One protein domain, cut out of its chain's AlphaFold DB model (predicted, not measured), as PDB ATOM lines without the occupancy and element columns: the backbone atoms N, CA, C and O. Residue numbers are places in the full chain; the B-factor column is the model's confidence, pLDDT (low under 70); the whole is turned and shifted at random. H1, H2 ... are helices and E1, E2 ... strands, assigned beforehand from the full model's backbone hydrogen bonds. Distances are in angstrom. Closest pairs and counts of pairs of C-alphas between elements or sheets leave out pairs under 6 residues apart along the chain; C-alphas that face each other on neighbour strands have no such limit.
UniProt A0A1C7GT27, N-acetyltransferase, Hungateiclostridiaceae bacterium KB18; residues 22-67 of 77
ATOM      1  N   LEU A  22     123.393 116.945 113.991       90.25
ATOM      2  CA  LEU A  22     122.930 115.606 114.356       90.25
ATOM      3  C   LEU A  22     123.274 114.554 113.294       90.25
ATOM      4  O   LEU A  22     123.032 113.369 113.517       90.25
ATOM      5  N   ALA A  23     123.774 114.977 112.134       90.81
ATOM      6  CA  ALA A  23     124.077 114.094 111.023       90.81
ATOM      7  C   ALA A  23     125.464 113.474 111.189       90.81
ATOM      8  O   ALA A  23     126.429 114.141 111.565       90.81
ATOM      9  N   HIS A  24     125.594 112.211 110.798       91.31
ATOM     10  CA  HIS A  24     126.892 111.686 110.420       91.31
ATOM     11  C   HIS A  24     127.190 112.110 108.975       91.31
ATOM     12  O   HIS A  24     126.403 111.825 108.071       91.31
ATOM     13  N   ILE A  25     128.314 112.796 108.754       92.19
ATOM     14  CA  ILE A  25     128.692 113.305 107.433       92.19
ATOM     15  C   ILE A  25     129.769 112.403 106.834       92.19
ATOM     16  O   ILE A  25     130.899 112.368 107.316       92.19
ATOM     17  N   VAL A  26     129.419 111.711 105.751       93.56
ATOM     18  CA  VAL A  26     130.365 110.922 104.954       93.56
ATOM     19  C   VAL A  26     130.896 111.810 103.839       93.56
ATOM     20  O   VAL A  26     130.119 112.300 103.022       93.56
ATOM     21  N   GLU A  27     132.206 112.026 103.789       94.75
ATOM     22  CA  GLU A  27     132.851 112.846 102.762       94.75
ATOM     23  C   GLU A  27     133.716 112.002 101.832       94.75
ATOM     24  O   GLU A  27     134.502 111.165 102.273       94.75
ATOM     25  N   ARG A  28     133.678 112.323 100.538       92.38
ATOM     26  CA  ARG A  28     134.631 111.804  99.560       92.38
ATOM     27  C   ARG A  28     135.484 112.922  98.992       92.38
ATOM     28  O   ARG A  28     134.976 113.905  98.444       92.38
ATOM     29  N   ARG A  29     136.801 112.736  99.082       92.12
ATOM     30  CA  ARG A  29     137.801 113.674  98.573       92.12
ATOM     31  C   ARG A  29     138.690 113.009  97.524       92.12
ATOM     32  O   ARG A  29     139.172 111.903  97.733       92.12
ATOM     33  N   GLU A  30     138.944 113.707  96.424       90.56
ATOM     34  CA  GLU A  30     139.915 113.327  95.392       90.56
ATOM     35  C   GLU A  30     140.984 114.417  95.310       90.56
ATOM     36  O   GLU A  30     140.655 115.591  95.143       90.56
ATOM     37  N   ASN A  31     142.266 114.053  95.430       91.25
ATOM     38  CA  ASN A  31     143.388 115.006  95.409       91.25
ATOM     39  C   ASN A  31     143.199 116.185  96.387       91.25
ATOM     40  O   ASN A  31     143.466 117.337  96.057       91.25
ATOM     41  N   GLY A  32     142.663 115.902  97.579       91.38
ATOM     42  CA  GLY A  32     142.377 116.906  98.608       91.38
ATOM     43  C   GLY A  32     141.116 117.746  98.373       91.38
ATOM     44  O   GLY A  32     140.729 118.502  99.262       91.38
ATOM     45  N   LYS A  33     140.432 117.602  97.231       92.25
ATOM     46  CA  LYS A  33     139.196 118.328  96.919       92.25
ATOM     47  C   LYS A  33     137.966 117.504  97.290       92.25
ATOM     48  O   LYS A  33     137.880 116.340  96.914       92.25
ATOM     49  N   LEU A  34     136.993 118.117  97.966       92.31
ATOM     50  CA  LEU A  34     135.681 117.509  98.212       92.31
ATOM     51  C   LEU A  34     134.941 117.310  96.882       92.31
ATOM     52  O   LEU A  34     134.659 118.276  96.172       92.31
ATOM     53  N   VAL A  35     134.646 116.054  96.546       92.62
ATOM     54  CA  VAL A  35     133.943 115.667  95.309       92.62
ATOM     55  C   VAL A  35     132.563 115.074  95.573       92.62
ATOM     56  O   VAL A  35     131.784 114.892  94.639       92.62
ATOM     57  N   GLY A  36     132.229 114.796  96.828       93.31
ATOM     58  CA  GLY A  36     130.885 114.422  97.230       93.31
ATOM     59  C   GLY A  36     130.773 114.254  98.734       93.31
ATOM     60  O   GLY A  36     131.781 114.101  99.422       93.31
ATOM     61  N   PHE A  37     129.548 114.304  99.232       95.00
ATOM     62  CA  PHE A  37     129.246 114.072 100.632       95.00
ATOM     63  C   PHE A  37     127.814 113.567 100.806       95.00
ATOM     64  O   PHE A  37     126.950 113.803  99.954       95.00
ATOM     65  N   ALA A  38     127.563 112.896 101.923       94.31
ATOM     66  CA  ALA A  38     126.247 112.440 102.334       94.31
ATOM     67  C   ALA A  38     125.999 112.784 103.802       94.31
ATOM     68  O   ALA A  38     126.922 112.757 104.615       94.31
ATOM     69  N   PHE A  39     124.753 113.104 104.129       93.50
ATOM     70  CA  PHE A  39     124.291 113.263 105.505       93.50
ATOM     71  C   PHE A  39     123.495 112.023 105.868       93.50
ATOM     72  O   PHE A  39     122.567 111.673 105.143       93.50
ATOM     73  N   VAL A  40     123.830 111.385 106.984       91.50
ATOM     74  CA  VAL A  40     123.160 110.180 107.477       91.50
ATOM     75  C   VAL A  40     122.568 110.468 108.852       91.50
ATOM     76  O   VAL A  40     123.279 110.885 109.764       91.50
ATOM     77  N   HIS A  41     121.269 110.228 109.014       88.69
ATOM     78  CA  HIS A  41     120.560 110.379 110.288       88.69
ATOM     79  C   HIS A  41     119.987 109.040 110.713       88.69
ATOM     80  O   HIS A  41     118.911 108.696 110.251       88.69
ATOM     81  N   SER A  42     120.668 108.284 111.578       79.81
ATOM     82  CA  SER A  42     120.147 107.032 112.163       79.81
ATOM     83  C   SER A  42     119.383 106.125 111.172       79.81
ATOM     84  O   SER A  42     118.385 105.511 111.547       79.81
ATOM     85  N   GLY A  43     119.841 106.026 109.916       77.94
ATOM     86  CA  GLY A  43     119.181 105.276 108.840       77.94
ATOM     87  C   GLY A  43     119.003 106.103 107.558       77.94
ATOM     88  O   GLY A  43     119.737 105.878 106.597       77.94
ATOM     89  N   PRO A  44     118.045 107.044 107.489       86.50
ATOM     90  CA  PRO A  44     117.826 107.865 106.300       86.50
ATOM     91  C   PRO A  44     119.033 108.719 105.892       86.50
ATOM     92  O   PRO A  44     119.747 109.283 106.724       86.50
ATOM     93  N   ILE A  45     119.177 108.881 104.574       90.81
ATOM     94  CA  ILE A  45     120.154 109.758 103.920       90.81
ATOM     95  C   ILE A  45     119.387 110.937 103.294       90.81
ATOM     96  O   ILE A  45     119.019 110.873 102.119       90.81
ATOM     97  N   PRO A  46     119.056 111.999 104.055       89.56
ATOM     98  CA  PRO A  46     118.267 113.121 103.539       89.56
ATOM     99  C   PRO A  46     118.993 113.949 102.476       89.56
ATOM    100  O   PRO A  46     118.347 114.699 101.745       89.56
ATOM    101  N   LEU A  47     120.321 113.835 102.386       92.44
ATOM    102  CA  LEU A  47     121.112 114.559 101.405       92.44
ATOM    103  C   LEU A  47     122.291 113.718 100.922       92.44
ATOM    104  O   LEU A  47     123.105 113.260 101.719       92.44
ATOM    105  N   LEU A  48     122.399 113.587  99.602       92.81
ATOM    106  CA  LEU A  48     123.572 113.082  98.902       92.81
ATOM    107  C   LEU A  48     123.926 114.085  97.807       92.81
ATOM    108  O   LEU A  48     123.134 114.336  96.896       92.81
ATOM    109  N   CYS A  49     125.128 114.640  97.883       92.25
ATOM    110  CA  CYS A  49     125.645 115.581  96.905       92.25
ATOM    111  C   CYS A  49     126.925 115.030  96.286       92.25
ATOM    112  O   CYS A  49     127.827 114.573  96.981       92.25
ATOM    113  N   VAL A  50     127.024 115.113  94.964       91.81
ATOM    114  CA  VAL A  50     128.219 114.739  94.207       91.81
ATOM    115  C   VAL A  50     128.539 115.846  93.216       91.81
ATOM    116  O   VAL A  50     127.643 116.376  92.554       91.81
ATOM    117  N   GLU A  51     129.817 116.204  93.110       86.44
ATOM    118  CA  GLU A  51     130.294 117.078  92.042       86.44
ATOM    119  C   GLU A  51     129.910 116.444  90.695       86.44
ATOM    120  O   GLU A  51     129.922 115.221  90.562       86.44
ATOM    121  N   SER A  52     129.529 117.265  89.707       72.25
ATOM    122  CA  SER A  52     128.956 116.843  88.416       72.25
ATOM    123  C   SER A  52     129.954 116.090  87.514       72.25
ATOM    124  O   SER A  52     130.283 116.514  86.406       72.25
ATOM    125  N   ARG A  53     130.419 114.932  87.977       72.12
ATOM    126  CA  ARG A  53     131.276 113.962  87.299       72.12
ATOM    127  C   ARG A  53     130.522 112.637  87.256       72.12
ATOM    128  O   ARG A  53     130.809 111.697  87.995       72.12
ATOM    129  N   ARG A  54     129.481 112.595  86.421       72.19
ATOM    130  CA  ARG A  54     128.639 111.401  86.248       72.19
ATOM    131  C   ARG A  54     129.480 110.207  85.771       72.19
ATOM    132  O   ARG A  54     130.497 110.384  85.108       72.19
ATOM    133  N   GLY A  55     129.036 108.994  86.107       75.31
ATOM    134  CA  GLY A  55     129.625 107.747  85.599       75.31
ATOM    135  C   GLY A  55     130.909 107.269  86.289       75.31
ATOM    136  O   GLY A  55     131.538 106.347  85.790       75.31
ATOM    137  N   ARG A  56     131.306 107.862  87.426       81.44
ATOM    138  CA  ARG A  56     132.516 107.464  88.179       81.44
ATOM    139  C   ARG A  56     132.254 106.646  89.446       81.44
ATOM    140  O   ARG A  56     133.177 106.387  90.203       81.44
ATOM    141  N   GLY A  57     130.999 106.294  89.718       87.69
ATOM    142  CA  GLY A  57     130.634 105.555  90.932       87.69
ATOM    143  C   GLY A  57     130.773 106.350  92.241       87.69
ATOM    144  O   GLY A  57     130.605 105.784  93.314       87.69
ATOM    145  N   THR A  58     131.036 107.664  92.194       89.50
ATOM    146  CA  THR A  58     131.200 108.494  93.403       89.50
ATOM    147  C   THR A  58     129.967 108.436  94.305       89.50
ATOM    148  O   THR A  58     130.114 108.277  95.511       89.50
ATOM    149  N   GLY A  59     128.766 108.524  93.719       89.75
ATOM    150  CA  GLY A  59     127.504 108.451  94.460       89.75
ATOM    151  C   GLY A  59     127.207 107.053  94.999       89.75
ATOM    152  O   GLY A  59     126.866 106.928  96.167       89.75
ATOM    153  N   SER A  60     127.393 106.004  94.190       90.75
ATOM    154  CA  SER A  60     127.169 104.622  94.636       90.75
ATOM    155  C   SER A  60     128.120 104.235  95.764       90.75
ATOM    156  O   SER A  60     127.669 103.732  96.782       90.75
ATOM    157  N   GLY A  61     129.407 104.569  95.657       91.31
ATOM    158  CA  GLY A  61     130.345 104.270  96.735       91.31
ATOM    159  C   GLY A  61     130.133 105.126  97.990       91.31
ATOM    160  O   GLY A  61     130.595 104.730  99.047       91.31
ATOM    161  N   LEU A  62     129.499 106.305  97.898       92.19
ATOM    162  CA  LEU A  62     129.088 107.060  99.093       92.19
ATOM    163  C   LEU A  62     127.903 106.373  99.778       92.19
ATOM    164  O   LEU A  62     127.867 106.308 100.999       92.19
ATOM    165  N   LEU A  63     126.954 105.836  99.003       90.69
ATOM    166  CA  LEU A  63     125.826 105.072  99.538       90.69
ATOM    167  C   LEU A  63     126.286 103.781 100.223       90.69
ATOM    168  O   LEU A  63     125.842 103.519 101.333       90.69
ATOM    169  N   GLU A  64     127.208 103.028  99.616       90.81
ATOM    170  CA  GLU A  64     127.798 101.828 100.235       90.81
ATOM    171  C   GLU A  64     128.477 102.152 101.575       90.81
ATOM    172  O   GLU A  64     128.294 101.435 102.555       90.81
ATOM    173  N   GLU A  65     129.208 103.268 101.660       89.38
ATOM    174  CA  GLU A  65     129.781 103.733 102.930       89.38
ATOM    175  C   GLU A  65     128.699 104.114 103.952       89.38
ATOM    176  O   GLU A  65     128.877 103.895 105.151       89.38
ATOM    177  N   CYS A  66     127.559 104.646 103.495       89.06
ATOM    178  CA  CYS A  66     126.435 104.983 104.366       89.06
ATOM    179  C   CYS A  66     125.735 103.739 104.949       89.06
ATOM    180  O   CYS A  66     125.230 103.816 106.067       89.06
ATOM    181  N   GLU A  67     125.721 102.598 104.248       82.25
ATOM    182  CA  GLU A  67     125.107 101.347 104.738       82.25
ATOM    183  C   GLU A  67     125.780 100.805 106.009       82.25
ATOM    184  O   GLU A  67     125.145 100.118 106.808       82.25
TER     185      GLU A  67
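What this domain is: This is residues 22 to 67 of the 77 residues of the protein "N-acetyltransferase" of Hungateiclostridiaceae bacterium KB18 (UniProt A0A1C7GT27). A small three-stranded antiparallel sheet, E1 to E3, has the one helix H1 packed over one face, slantwise to the strands, while the other face is bare. E1 and E2 form a long hairpin, E2 bends by 51 degrees at residue 36, and the short strand E3 folds back beside E2 before the chain passes to H1. The printed part has 46 residues, with three named strands followed by one named helix; the sheet order is E1 - E2 - E3, and the class is mixed, helices and strands. The whole is compact, with a radius of gyration of the C-alphas of 10.3 A, and its C-alphas span 28 by 20 by 15 A.

How they stand to each other: E1, residues 24 to 30, and E2, residues 33 to 40, form a hairpin of antiparallel neighbours, with 160 degrees between their directions. Across this pair N 26 and O 38 are 2.9 A apart and N 38 and O 26 are 2.8 A apart, within hydrogen-bond range. E2 also forms a hairpin with E3, residues 47 to 50, antiparallel at 163 degrees; N 37 and O 49, 2.8 A apart, are within hydrogen-bond range. E1, E2 and E3 make a meander, each strand the antiparallel neighbour of the one before; E1 and E3 are the edge strands. H1, residues 58 to 67, is on the sheet at a height over the sheet of 8.6 A, and the two make two layers, a helix on one face of a sheet. It lies over E2, with 6 of its 10 C-alphas falling on that strand, and only just not over E1 or E3, with 2 each. On the local plane its line stands at 36 degrees to E2, slantwise to the strands. The closest C-alphas of E2 and H1 are those of Val 40 and Cys 66, 6.9 A apart; those of E3 and H1 are Val 50 and Gly 59, 6.3 A apart. In H1 every O i to N i+4 pair is within hydrogen-bond range.

Where its parts are: E1 begins at C-alpha 24 at (126.892, 111.686, 110.420) and is 20.0 A long from first to last C-alpha. E2 is 20.9 A long and begins at C-alpha 33 at (139.196, 118.328, 96.919). E3 measures 10.1 A. H1 measures 14.7 A and ends at C-alpha 67 at (125.107, 101.347, 104.738).

The domain as a whole: The two C-alphas farthest apart are those of Leu 22 and Gly 55, 30.6 A. The printed part has no cut. The link from E1 to E2 is tight, those from E2 to E3 and from E3 to H1 are short, and no link is long. The mean pLDDT of the printed part is 88.7, and no printed residue is under 70.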